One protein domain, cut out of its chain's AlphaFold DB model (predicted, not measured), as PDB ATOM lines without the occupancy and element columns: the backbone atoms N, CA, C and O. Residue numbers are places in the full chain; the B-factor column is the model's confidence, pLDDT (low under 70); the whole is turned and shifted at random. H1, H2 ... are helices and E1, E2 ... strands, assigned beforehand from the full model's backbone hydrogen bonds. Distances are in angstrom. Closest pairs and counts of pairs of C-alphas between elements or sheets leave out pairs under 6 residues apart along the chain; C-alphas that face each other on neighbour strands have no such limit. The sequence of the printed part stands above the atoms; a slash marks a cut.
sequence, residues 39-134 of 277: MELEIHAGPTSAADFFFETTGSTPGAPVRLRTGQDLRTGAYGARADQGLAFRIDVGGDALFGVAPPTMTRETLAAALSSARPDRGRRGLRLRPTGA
ATOM      1  N   MET A  39      -5.379  29.206  22.292       93.56
ATOM      2  CA  MET A  39      -4.492  30.324  22.618       93.56
ATOM      3  C   MET A  39      -4.376  31.303  21.449       93.56
ATOM      4  O   MET A  39      -4.278  30.892  20.293       93.56
ATOM      5  N   GLU A  40      -4.338  32.598  21.762       95.69
ATOM      6  CA  GLU A  40      -4.017  33.657  20.804       95.69
ATOM      7  C   GLU A  40      -2.494  33.848  20.714       95.69
ATOM      8  O   GLU A  40      -1.813  33.995  21.732       95.69
ATOM      9  N   LEU A  41      -1.965  33.851  19.493       97.19
ATOM     10  CA  LEU A  41      -0.575  34.156  19.169       97.19
ATOM     11  C   LEU A  41      -0.549  35.380  18.255       97.19
ATOM     12  O   LEU A  41      -0.940  35.292  17.092       97.19
ATOM     13  N   GLU A  42      -0.098  36.514  18.782       97.19
ATOM     14  CA  GLU A  42       0.101  37.729  17.994       97.19
ATOM     15  C   GLU A  42       1.367  37.610  17.145       97.19
ATOM     16  O   GLU A  42       2.423  37.168  17.609       97.19
ATOM     17  N   ILE A  43       1.234  37.970  15.874       97.31
ATOM     18  CA  ILE A  43       2.277  37.833  14.874       97.31
ATOM     19  C   ILE A  43       2.376  39.116  14.072       97.31
ATOM     20  O   ILE A  43       1.386  39.612  13.537       97.31
ATOM     21  N   HIS A  44       3.607  39.578  13.911       97.94
ATOM     22  CA  HIS A  44       3.971  40.686  13.054       97.94
ATOM     23  C   HIS A  44       4.741  40.185  11.834       97.94
ATOM     24  O   HIS A  44       5.526  39.235  11.913       97.94
ATOM     25  N   ALA A  45       4.557  40.862  10.707       97.81
ATOM     26  CA  ALA A  45       5.355  40.683   9.508       97.81
ATOM     27  C   ALA A  45       5.792  42.019   8.925       97.81
ATOM     28  O   ALA A  45       4.969  42.891   8.640       97.81
ATOM     29  N   GLY A  46       7.081  42.155   8.657       96.94
ATOM     30  CA  GLY A  46       7.633  43.359   8.053       96.94
ATOM     31  C   GLY A  46       9.079  43.159   7.628       96.94
ATOM     32  O   GLY A  46       9.569  42.027   7.643       96.94
ATOM     33  N   PRO A  47       9.782  44.240   7.263       95.88
ATOM     34  CA  PRO A  47      11.204  44.177   6.961       95.88
ATOM     35  C   PRO A  47      11.997  43.568   8.116       95.88
ATOM     36  O   PRO A  47      11.662  43.767   9.283       95.88
ATOM     37  N   THR A  48      13.104  42.900   7.797       95.94
ATOM     38  CA  THR A  48      14.062  42.398   8.798       95.94
ATOM     39  C   THR A  48      14.427  43.454   9.851       95.94
ATOM     40  O   THR A  48      14.440  43.142  11.040       95.94
ATOM     41  N   SER A  49      14.619  44.712   9.442       96.19
ATOM     42  CA  SER A  49      14.941  45.816  10.355       96.19
ATOM     43  C   SER A  49      13.849  46.105  11.391       96.19
ATOM     44  O   SER A  49      14.167  46.529  12.498       96.19
ATOM     45  N   ALA A  50      12.575  45.851  11.077       96.12
ATOM     46  CA  ALA A  50      11.484  45.979  12.042       96.12
ATOM     47  C   ALA A  50      11.551  44.874  13.106       96.12
ATOM     48  O   ALA A  50      11.337  45.140  14.288       96.12
ATOM     49  N   ALA A  51      11.910  43.650  12.705       96.88
ATOM     50  CA  ALA A  51      12.159  42.570  13.652       96.88
ATOM     51  C   ALA A  51      13.394  42.867  14.514       96.88
ATOM     52  O   ALA A  51      13.331  42.702  15.727       96.88
ATOM     53  N   ASP A  52      14.495  43.341  13.924       96.69
ATOM     54  CA  ASP A  52      15.698  43.736  14.673       96.69
ATOM     55  C   ASP A  52      15.363  44.787  15.738       96.69
ATOM     56  O   ASP A  52      15.662  44.586  16.917       96.69
ATOM     57  N   PHE A  53      14.643  45.842  15.344       95.75
ATOM     58  CA  PHE A  53      14.167  46.880  16.256       95.75
ATOM     59  C   PHE A  53      13.276  46.313  17.370       95.75
ATOM     60  O   PHE A  53      13.424  46.685  18.532       95.75
ATOM     61  N   PHE A  54      12.376  45.379  17.053       96.31
ATOM     62  CA  PHE A  54      11.547  44.702  18.051       96.31
ATOM     63  C   PHE A  54      12.391  43.933  19.082       96.31
ATOM     64  O   PHE A  54      12.170  44.075  20.287       96.31
ATOM     65  N   PHE A  55      13.380  43.145  18.650       96.69
ATOM     66  CA  PHE A  55      14.246  42.397  19.570       96.69
ATOM     67  C   PHE A  55      15.114  43.329  20.423       96.69
ATOM     68  O   PHE A  55      15.222  43.115  21.630       96.69
ATOM     69  N   GLU A  56      15.655  44.393  19.828       96.38
ATOM     70  CA  GLU A  56      16.424  45.417  20.537       96.38
ATOM     71  C   GLU A  56      15.580  46.109  21.615       96.38
ATOM     72  O   GLU A  56      15.938  46.103  22.793       96.38
ATOM     73  N   THR A  57      14.417  46.641  21.232       95.69
ATOM     74  CA  THR A  57      13.548  47.428  22.124       95.69
ATOM     75  C   THR A  57      12.984  46.584  23.262       95.69
ATOM     76  O   THR A  57      12.783  47.069  24.374       95.69
ATOM     77  N   THR A  58      12.737  45.302  23.001       94.88
ATOM     78  CA  THR A  58      12.225  44.373  24.010       94.88
ATOM     79  C   THR A  58      13.332  43.741  24.845       94.88
ATOM     80  O   THR A  58      13.016  42.992  25.759       94.88
ATOM     81  N   GLY A  59      14.616  43.998  24.567       95.19
ATOM     82  CA  GLY A  59      15.731  43.355  25.271       95.19
ATOM     83  C   GLY A  59      15.758  41.833  25.094       95.19
ATOM     84  O   GLY A  59      16.192  41.105  25.990       95.19
ATOM     85  N   SER A  60      15.245  41.341  23.967       95.94
ATOM     86  CA  SER A  60      15.155  39.917  23.656       95.94
ATOM     87  C   SER A  60      16.320  39.507  22.754       95.94
ATOM     88  O   SER A  60      16.627  40.188  21.781       95.94
ATOM     89  N   THR A  61      16.932  38.350  23.016       94.19
ATOM     90  CA  THR A  61      18.028  37.824  22.180       94.19
ATOM     91  C   THR A  61      17.623  36.483  21.575       94.19
ATOM     92  O   THR A  61      17.463  35.513  22.325       94.19
ATOM     93  N   PRO A  62      17.458  36.375  20.242       89.81
ATOM     94  CA  PRO A  62      17.164  35.101  19.604       89.81
ATOM     95  C   PRO A  62      18.315  34.110  19.812       89.81
ATOM     96  O   PRO A  62      19.481  34.433  19.585       89.81
ATOM     97  N   GLY A  63      17.989  32.889  20.228       91.94
ATOM     98  CA  GLY A  63      18.944  31.792  20.352       91.94
ATOM     99  C   GLY A  63      19.216  31.069  19.029       91.94
ATOM    100  O   GLY A  63      18.887  31.541  17.938       91.94
ATOM    101  N   ALA A  64      19.799  29.872  19.142       93.12
ATOM    102  CA  ALA A  64      20.092  29.018  17.994       93.12
ATOM    103  C   ALA A  64      18.813  28.650  17.207       93.12
ATOM    104  O   ALA A  64      17.776  28.356  17.826       93.12
ATOM    105  N   PRO A  65      18.877  28.640  15.862       96.44
ATOM    106  CA  PRO A  65      17.730  28.323  15.021       96.44
ATOM    107  C   PRO A  65      17.287  26.866  15.184       96.44
ATOM    108  O   PRO A  65      18.100  25.969  15.402       96.44
ATOM    109  N   VAL A  66      15.985  26.637  15.034       95.50
ATOM    110  CA  VAL A  66      15.374  25.317  14.856       95.50
ATOM    111  C   VAL A  66      14.651  25.306  13.518       95.50
ATOM    112  O   VAL A  66      13.831  26.179  13.241       95.50
ATOM    113  N   ARG A  67      14.946  24.304  12.691       96.25
ATOM    114  CA  ARG A  67      14.333  24.141  11.373       96.25
ATOM    115  C   ARG A  67      12.880  23.676  11.518       96.25
ATOM    116  O   ARG A  67      12.618  22.632  12.112       96.25
ATOM    117  N   LEU A  68      11.942  24.440  10.965       95.00
ATOM    118  CA  LEU A  68      10.524  24.083  10.890       95.00
ATOM    119  C   LEU A  68      10.269  23.052   9.786       95.00
ATOM    120  O   LEU A  68      11.044  22.930   8.836       95.00
ATOM    121  N   ARG A  69       9.124  22.358   9.856       91.56
ATOM    122  CA  ARG A  69       8.699  21.398   8.812       91.56
ATOM    123  C   ARG A  69       8.531  22.048   7.441       91.56
ATOM    124  O   ARG A  69       8.671  21.390   6.419       91.56
ATOM    125  N   THR A  70       8.229  23.338   7.436       89.06
ATOM    126  CA  THR A  70       8.072  24.176   6.248       89.06
ATOM    127  C   THR A  70       9.410  24.609   5.635       89.06
ATOM    128  O   THR A  70       9.422  25.219   4.571       89.06
ATOM    129  N   GLY A  71      10.539  24.274   6.269       92.69
ATOM    130  CA  GLY A  71      11.881  24.531   5.755       92.69
ATOM    131  C   GLY A  71      12.508  25.848   6.220       92.69
ATOM    132  O   GLY A  71      13.706  26.020   6.009       92.69
ATOM    133  N   GLN A  72      11.765  26.745   6.872       95.06
ATOM    134  CA  GLN A  72      12.307  27.978   7.453       95.06
ATOM    135  C   GLN A  72      12.934  27.740   8.834       95.06
ATOM    136  O   GLN A  72      12.587  26.791   9.537       95.06
ATOM    137  N   ASP A  73      13.842  28.627   9.233       96.25
ATOM    138  CA  ASP A  73      14.490  28.592  10.542       96.25
ATOM    139  C   ASP A  73      13.745  29.479  11.548       96.25
ATOM    140  O   ASP A  73      13.610  30.687  11.356       96.25
ATOM    141  N   LEU A  74      13.290  28.871  12.643       97.56
ATOM    142  CA  LEU A  74      12.704  29.545  13.795       97.56
ATOM    143  C   LEU A  74      13.789  29.841  14.831       97.56
ATOM    144  O   LEU A  74      14.379  28.926  15.415       97.56
ATOM    145  N   ARG A  75      14.009  31.121  15.125       97.62
ATOM    146  CA  ARG A  75      14.823  31.564  16.262       97.62
ATOM    147  C   ARG A  75      13.911  32.007  17.399       97.62
ATOM    148  O   ARG A  75      12.929  32.704  17.166       97.62
ATOM    149  N   THR A  76      14.243  31.610  18.623       97.31
ATOM    150  CA  THR A  76      13.475  31.951  19.832       97.31
ATOM    151  C   THR A  76      14.402  32.405  20.945       97.31
ATOM    152  O   THR A  76      15.498  31.860  21.078       97.31
ATOM    153  N   GLY A  77      13.953  33.341  21.771       95.50
ATOM    154  CA  GLY A  77      14.647  33.811  22.969       95.50
ATOM    155  C   GLY A  77      13.661  34.158  24.080       95.50
ATOM    156  O   GLY A  77      12.460  34.251  23.834       95.50
ATOM    157  N   ALA A  78      14.156  34.349  25.301       96.00
ATOM    158  CA  ALA A  78      13.326  34.864  26.387       96.00
ATOM    159  C   ALA A  78      12.886  36.299  26.065       96.00
ATOM    160  O   ALA A  78      13.727  37.136  25.728       96.00
ATOM    161  N   TYR A  79      11.587  36.575  26.176       95.69
ATOM    162  CA  TYR A  79      11.062  37.928  26.021       95.69
ATOM    163  C   TYR A  79      11.530  38.808  27.187       95.69
ATOM    164  O   TYR A  79      11.444  38.387  28.339       95.69
ATOM    165  N   GLY A  80      12.093  39.992  26.930       93.06
ATOM    166  CA  GLY A  80      12.552  40.860  28.027       93.06
ATOM    167  C   GLY A  80      13.727  40.303  28.832       93.06
ATOM    168  O   GLY A  80      13.884  40.663  29.998       93.06
ATOM    169  N   ALA A  81      14.497  39.366  28.263       89.94
ATOM    170  CA  ALA A  81      15.473  38.538  28.980       89.94
ATOM    171  C   ALA A  81      14.874  37.753  30.173       89.94
ATOM    172  O   ALA A  81      15.597  37.332  31.081       89.94
ATOM    173  N   ARG A  82      13.553  37.537  30.175       90.38
ATOM    174  CA  ARG A  82      12.780  36.939  31.268       90.38
ATOM    175  C   ARG A  82      11.892  35.811  30.750       90.38
ATOM    176  O   ARG A  82      10.883  36.033  30.092       90.38
ATOM    177  N   ALA A  83      12.276  34.570  31.044       80.56
ATOM    178  CA  ALA A  83      11.581  33.389  30.520       80.56
ATOM    179  C   ALA A  83      10.122  33.272  31.002       80.56
ATOM    180  O   ALA A  83       9.288  32.706  30.303       80.56
ATOM    181  N   ASP A  84       9.802  33.828  32.171       91.38
ATOM    182  CA  ASP A  84       8.449  33.880  32.732       91.38
ATOM    183  C   ASP A  84       7.527  34.874  32.011       91.38
ATOM    184  O   ASP A  84       6.317  34.845  32.228       91.38
ATOM    185  N   GLN A  85       8.071  35.731  31.141       92.31
ATOM    186  CA  GLN A  85       7.309  36.698  30.349       92.31
ATOM    187  C   GLN A  85       6.976  36.204  28.935       92.31
ATOM    188  O   GLN A  85       6.190  36.847  28.243       92.31
ATOM    189  N   GLY A  86       7.508  35.047  28.527       95.31
ATOM    190  CA  GLY A  86       7.211  34.421  27.240       95.31
ATOM    191  C   GLY A  86       8.432  34.234  26.346       95.31
ATOM    192  O   GLY A  86       9.584  34.411  26.758       95.31
ATOM    193  N   LEU A  87       8.164  33.851  25.099       96.62
ATOM    194  CA  LEU A  87       9.184  33.597  24.086       96.62
ATOM    195  C   LEU A  87       9.064  34.618  22.956       96.62
ATOM    196  O   LEU A  87       8.097  34.600  22.201       96.62
ATOM    197  N   ALA A  88      10.076  35.463  22.794       97.62
ATOM    198  CA  ALA A  88      10.226  36.248  21.578       97.62
ATOM    199  C   ALA A  88      10.675  35.322  20.442       97.62
ATOM    200  O   ALA A  88      11.559  34.479  20.638       97.62
ATOM    201  N   PHE A  89      10.090  35.462  19.255       97.94
ATOM    202  CA  PHE A  89      10.393  34.588  18.123       97.94
ATOM    203  C   PHE A  89      10.574  35.338  16.811       97.94
ATOM    204  O   PHE A  89      10.088  36.454  16.641       97.94
ATOM    205  N   ARG A  90      11.295  34.701  15.884       97.75
ATOM    206  CA  ARG A  90      11.546  35.211  14.539       97.75
ATOM    207  C   ARG A  90      11.718  34.093  13.520       97.75
ATOM    208  O   ARG A  90      12.388  33.101  13.805       97.75
ATOM    209  N   ILE A  91      11.192  34.311  12.322       97.56
ATOM    210  CA  ILE A  91      11.437  33.522  11.113       97.56
ATOM    211  C   ILE A  91      11.784  34.491   9.983       97.56
ATOM    212  O   ILE A  91      10.981  35.363   9.660       97.56
ATOM    213  N   ASP A  92      12.949  34.330   9.362       95.88
ATOM    214  CA  ASP A  92      13.337  35.130   8.196       95.88
ATOM    215  C   ASP A  92      12.721  34.563   6.911       95.88
ATOM    216  O   ASP A  92      12.797  33.360   6.650       95.88
ATOM    217  N   VAL A  93      12.133  35.434   6.088       94.75
ATOM    218  CA  VAL A  93      11.463  35.075   4.832       94.75
ATOM    219  C   VAL A  93      11.823  36.076   3.731       94.75
ATOM    220  O   VAL A  93      11.170  37.102   3.526       94.75
ATOM    221  N   GLY A  94      12.887  35.767   2.987       88.88
ATOM    222  CA  GLY A  94      13.248  36.470   1.750       88.88
ATOM    223  C   GLY A  94      13.504  37.978   1.890       88.88
ATOM    224  O   GLY A  94      13.261  38.703   0.933       88.88
ATOM    225  N   GLY A  95      13.951  38.455   3.058       90.25
ATOM    226  CA  GLY A  95      14.205  39.876   3.364       90.25
ATOM    227  C   GLY A  95      13.217  40.487   4.370       90.25
ATOM    228  O   GLY A  95      13.535  41.475   5.034       90.25
ATOM    229  N   ASP A  96      12.061  39.850   4.545       96.19
ATOM    230  CA  ASP A  96      11.085  40.150   5.593       96.19
ATOM    231  C   ASP A  96      11.303  39.170   6.744       96.19
ATOM    232  O   ASP A  96      12.010  38.168   6.611       96.19
ATOM    233  N   ALA A  97      10.663  39.442   7.868       97.19
ATOM    234  CA  ALA A  97      10.623  38.553   9.006       97.19
ATOM    235  C   ALA A  97       9.192  38.427   9.527       97.19
ATOM    236  O   ALA A  97       8.442  39.403   9.553       97.19
ATOM    237  N   LEU A  98       8.851  37.220   9.971       97.81
ATOM    238  CA  LEU A  98       7.714  36.943  10.839       97.81
ATOM    239  C   LEU A  98       8.222  36.945  12.281       97.81
ATOM    240  O   LEU A  98       9.163  36.212  12.580       97.81
ATOM    241  N   PHE A  99       7.648  37.745  13.170       98.06
ATOM    242  CA  PHE A  99       8.141  37.891  14.541       98.06
ATOM    243  C   PHE A  99       7.020  38.223  15.524       98.06
ATOM    244  O   PHE A  99       5.926  38.602  15.119       98.06
ATOM    245  N   GLY A 100       7.280  38.066  16.819       97.62
ATOM    246  CA  GLY A 100       6.306  38.366  17.866       97.62
ATOM    247  C   GLY A 100       6.686  37.762  19.211       97.62
ATOM    248  O   GLY A 100       7.839  37.368  19.428       97.62
ATOM    249  N   VAL A 101       5.701  37.676  20.105       97.00
ATOM    250  CA  VAL A 101       5.835  37.070  21.435       97.00
ATOM    251  C   VAL A 101       4.827  35.941  21.584       97.00
ATOM    252  O   VAL A 101       3.627  36.138  21.422       97.00
ATOM    253  N   ALA A 102       5.310  34.756  21.941       96.19
ATOM    254  CA  ALA A 102       4.468  33.677  22.424       96.19
ATOM    255  C   ALA A 102       4.275  33.811  23.944       96.19
ATOM    256  O   ALA A 102       5.246  34.110  24.651       96.19
ATOM    257  N   PRO A 103       3.058  33.577  24.469       94.44
ATOM    258  CA  PRO A 103       2.782  33.715  25.894       94.44
ATOM    259  C   PRO A 103       3.615  32.721  26.728       94.44
ATOM    260  O   PRO A 103       4.000  31.671  26.213       94.44
ATOM    261  N   PRO A 104       3.840  32.984  28.031       93.81
ATOM    262  CA  PRO A 104       4.638  32.114  28.910       93.81
ATOM    263  C   PRO A 104       4.177  30.652  28.963       93.81
ATOM    264  O   PRO A 104       4.961  29.753  29.251       93.81
ATOM    265  N   THR A 105       2.894  30.408  28.703       94.31
ATOM    266  CA  THR A 105       2.289  29.073  28.689       94.31
ATOM    267  C   THR A 105       2.566  28.293  27.405       94.31
ATOM    268  O   THR A 105       2.350  27.083  27.377       94.31
ATOM    269  N   MET A 106       3.030  28.951  26.340       94.94
ATOM    270  CA  MET A 106       3.320  28.320  25.058       94.94
ATOM    271  C   MET A 106       4.784  27.874  25.007       94.94
ATOM    272  O   MET A 106       5.706  28.688  25.021       94.94
ATOM    273  N   THR A 107       5.009  26.560  24.924       93.88
ATOM    274  CA  THR A 107       6.367  26.007  24.808       93.88
ATOM    275  C   THR A 107       6.967  26.271  23.428       93.88
ATOM    276  O   THR A 107       6.251  26.537  22.458       93.88
ATOM    277  N   ARG A 108       8.293  26.123  23.303       94.81
ATOM    278  CA  ARG A 108       8.990  26.231  22.012       94.81
ATOM    279  C   ARG A 108       8.444  25.237  20.984       94.81
ATOM    280  O   ARG A 108       8.310  25.585  19.815       94.81
ATOM    281  N   GLU A 109       8.125  24.018  21.406       94.88
ATOM    282  CA  GLU A 109       7.572  22.960  20.555       94.88
ATOM    283  C   GLU A 109       6.173  23.330  20.060       94.88
ATOM    284  O   GLU A 109       5.880  23.170  18.878       94.88
ATOM    285  N   THR A 110       5.339  23.875  20.950       94.69
ATOM    286  CA  THR A 110       3.979  24.326  20.620       94.69
ATOM    287  C   THR A 110       4.026  25.493  19.637       94.69
ATOM    288  O   THR A 110       3.351  25.469  18.609       94.69
ATOM    289  N   LEU A 111       4.904  26.470  19.882       95.81
ATOM    290  CA  LEU A 111       5.143  27.584  18.968       95.81
ATOM    291  C   LEU A 111       5.648  27.103  17.599       95.81
ATOM    292  O   LEU A 111       5.141  27.529  16.564       95.81
ATOM    293  N   ALA A 112       6.623  26.190  17.569       95.81
ATOM    294  CA  ALA A 112       7.147  25.631  16.326       95.81
ATOM    295  C   ALA A 112       6.075  24.860  15.541       95.81
ATOM    296  O   ALA A 112       6.041  24.941  14.310       95.81
ATOM    297  N   ALA A 113       5.189  24.133  16.226       94.56
ATOM    298  CA  ALA A 113       4.065  23.436  15.611       94.56
ATOM    299  C   ALA A 113       3.034  24.416  15.022       94.56
ATOM    300  O   ALA A 113       2.619  24.239  13.871       94.56
ATOM    301  N   ALA A 114       2.688  25.474  15.763       94.94
ATOM    302  CA  ALA A 114       1.782  26.521  15.302       94.94
ATOM    303  C   ALA A 114       2.345  27.246  14.066       94.94
ATOM    304  O   ALA A 114       1.689  27.312  13.027       94.94
ATOM    305  N   LEU A 115       3.604  27.691  14.124       95.38
ATOM    306  CA  LEU A 115       4.265  28.390  13.017       95.38
ATOM    307  C   LEU A 115       4.543  27.477  11.813       95.38
ATOM    308  O   LEU A 115       4.485  27.933  10.678       95.38
ATOM    309  N   SER A 116       4.753  26.171  12.017       95.12
ATOM    310  CA  SER A 116       4.807  25.201  10.905       95.12
ATOM    311  C   SER A 116       3.457  25.045  10.193       95.12
ATOM    312  O   SER A 116       3.408  24.577   9.055       95.12
ATOM    313  N   SER A 117       2.362  25.401  10.863       94.62
ATOM    314  CA  SER A 117       0.998  25.321  10.333       94.62
ATOM    315  C   SER A 117       0.515  26.654   9.754       94.62
ATOM    316  O   SER A 117      -0.513  26.690   9.081       94.62
ATOM    317  N   ALA A 118       1.274  27.734   9.935       91.00
ATOM    318  CA  ALA A 118       1.027  29.042   9.352       91.00
ATOM    319  C   ALA A 118       2.064  29.284   8.251       91.00
ATOM    320  O   ALA A 118       3.166  29.746   8.517       91.00
ATOM    321  N   ARG A 119       1.752  28.893   7.010       87.88
ATOM    322  CA  ARG A 119       2.721  28.890   5.902       87.88
ATOM    323  C   ARG A 119       3.034  30.330   5.477       87.88
ATOM    324  O   ARG A 119       2.131  30.968   4.928       87.88
ATOM    325  N   PRO A 120       4.257  30.844   5.701       91.56
ATOM    326  CA  PRO A 120       4.613  32.172   5.240       91.56
ATOM    327  C   PRO A 120       4.956  32.126   3.747       91.56
ATOM    328  O   PRO A 120       5.710  31.258   3.304       91.56
ATOM    329  N   ASP A 121       4.410  33.067   2.984       89.62
ATOM    330  CA  ASP A 121       4.671  33.252   1.556       89.62
ATOM    331  C   ASP A 121       5.021  34.719   1.281       89.62
ATOM    332  O   ASP A 121       4.273  35.626   1.648       89.62
ATOM    333  N   ARG A 122       6.171  34.965   0.646       89.75
ATOM    334  CA  ARG A 122       6.613  36.320   0.298       89.75
ATOM    335  C   ARG A 122       6.240  36.614  -1.148       89.75
ATOM    336  O   ARG A 122       6.850  36.081  -2.071       89.75
ATOM    337  N   GLY A 123       5.300  37.534  -1.337       87.94
ATOM    338  CA  GLY A 123       4.995  38.105  -2.647       87.94
ATOM    339  C   GLY A 123       5.708  39.438  -2.892       87.94
ATOM    340  O   GLY A 123       6.365  39.996  -2.014       87.94
ATOM    341  N   ARG A 124       5.494  40.018  -4.081       88.44
ATOM    342  CA  ARG A 124       5.955  41.383  -4.420       88.44
ATOM    343  C   ARG A 124       5.375  42.466  -3.497       88.44
ATOM    344  O   ARG A 124       5.975  43.520  -3.342       88.44
ATOM    345  N   ARG A 125       4.213  42.203  -2.885       89.81
ATOM    346  CA  ARG A 125       3.464  43.127  -2.006       89.81
ATOM    347  C   ARG A 125       3.697  42.870  -0.508       89.81
ATOM    348  O   ARG A 125       2.928  43.357   0.325       89.81
ATOM    349  N   GLY A 126       4.740  42.105  -0.181       89.06
ATOM    350  CA  GLY A 126       5.147  41.759   1.179       89.06
ATOM    351  C   GLY A 126       4.820  40.325   1.591       89.06
ATOM    352  O   GLY A 126       4.324  39.515   0.799       89.06
ATOM    353  N   LEU A 127       5.155  40.023   2.844       92.88
ATOM    354  CA  LEU A 127       4.887  38.742   3.481       92.88
ATOM    355  C   LEU A 127       3.401  38.568   3.825       92.88
ATOM    356  O   LEU A 127       2.785  39.432   4.450       92.88
ATOM    357  N   ARG A 128       2.866  37.405   3.466       93.88
ATOM    358  CA  ARG A 128       1.526  36.922   3.814       93.88
ATOM    359  C   ARG A 128       1.628  35.553   4.476       93.88
ATOM    360  O   ARG A 128       2.631  34.849   4.355       93.88
ATOM    361  N   LEU A 129       0.587  35.186   5.200       94.62
ATOM    362  CA  LEU A 129       0.519  34.014   6.045       94.62
ATOM    363  C   LEU A 129      -0.785  33.276   5.763       94.62
ATOM    364  O   LEU A 129      -1.866  33.858   5.826       94.62
ATOM    365  N   ARG A 130      -0.688  31.977   5.473       93.75
ATOM    366  CA  ARG A 130      -1.865  31.115   5.329       93.75
ATOM    367  C   ARG A 130      -1.911  30.100   6.472       93.75
ATOM    368  O   ARG A 130      -1.176  29.107   6.408       93.75
ATOM    369  N   PRO A 131      -2.746  30.331   7.503       95.00
ATOM    370  CA  PRO A 131      -3.024  29.335   8.532       95.00
ATOM    371  C   PRO A 131      -3.612  28.062   7.915       95.00
ATOM    372  O   PRO A 131      -4.354  28.116   6.933       95.00
ATOM    373  N   THR A 132      -3.239  26.905   8.451       92.75
ATOM    374  CA  THR A 132      -3.709  25.587   8.014       92.75
ATOM    375  C   THR A 132      -3.832  24.640   9.207       92.75
ATOM    376  O   THR A 132      -3.217  24.849  10.252       92.75
ATOM    377  N   GLY A 133      -4.591  23.553   9.045       90.81
ATOM    378  CA  GLY A 133      -4.757  22.552  10.100       90.81
ATOM    379  C   GLY A 133      -5.560  23.102  11.279       90.81
ATOM    380  O   GLY A 133      -6.670  23.578  11.081       90.81
ATOM    381  N   ALA A 134      -5.003  23.009  12.488       89.94
ATOM    382  CA  ALA A 134      -5.626  23.494  13.725       89.94
ATOM    383  C   ALA A 134      -5.336  24.978  14.024       89.94
ATOM    384  O   ALA A 134      -5.757  25.484  15.060       89.94
TER     385      ALA A 134
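Overview. This is residues 39 to 134 of the 277 residues of an uncharacterized protein of Actinomycetales bacterium (UniProt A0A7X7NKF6). A twisted sheet of four strands, E1, E4, E3 and E2, lies between two helices, H1 packed on one face and H2 on the other. The hairpin of E5 and E6 packs on the end of the sheet where E3 turns into E4, only partly face to face with it. The printed part has 96 residues, with two named helices and six named strands in the order E1 H1 E2 E3 E4 H2 E5 E6; both sheets are antiparallel and the class is mixed. It is compact, with a radius of gyration of the C-alphas of 12.4 A and spans of 36 by 30 by 23 A.

Arrangement. The larger sheet runs E1, residues 39 to 47, then E4, residues 96 to 102, E3, residues 87 to 93, and E2, residues 73 to 78; E1 and E2 are its edge strands. Between E1 and E4, N 44 and O 99 are 2.8 A apart, within hydrogen-bond range. E3 and E4 form a hairpin, with N 91 and O 98 at 2.8 A, and so do E2 and E3, with N 75 and O 90 at 2.9 A. E2, E3 and E4 make a meander, each strand the antiparallel neighbour of the one before. H1, residues 48 to 57, is on this sheet at a height of 8.9 A, over E4 and only just over E3, with 3 of its C-alphas there; it runs along the strands, at 6 degrees to E4 on the local plane. Its closest C-alphas to E4 are those of Thr 48 and Asp 96, 4.9 A apart. H2, residues 108 to 117, is on the opposite face at a height of 9.1 A, slantwise to the strands at 34 degrees to E3 on the local plane; helices on both faces give three layers. In both helices every O i to N i+4 pair is within hydrogen-bond range. E5, residues 118 to 123, and E6, residues 126 to 131, form a hairpin, with N 121 and O 128 at 2.9 A. This pair and the larger sheet make a sandwich, two sheets face to face, their facing parts 9.3 A centre to centre; the closest C-alphas of E1 and E6 are those of Ala 45 and Leu 127, 6.3 A apart.

Along the chain. E1 begins at C-alpha 39 (-4.492, 30.324, 22.618) and is 26.1 A long. H1 measures 14.3 A, E2 17.1 A, E3 19.4 A and E4 19.2 A. H2 measures 14.2 A and E5 15.6 A; E6, 16.6 A, ends at C-alpha 131 (-3.024, 29.335, 8.532).

Size, cuts and confidence. The C-alphas farthest apart, of Asp 84 and Arg 124, are 38.0 A apart. The link from H1 to E2, residues 58 to 72, is long; its residues 66 to 67 pair antiparallel with residues 73 to 74 of E2. The printed part has no cut, and no printed residue is under 70 in pLDDT.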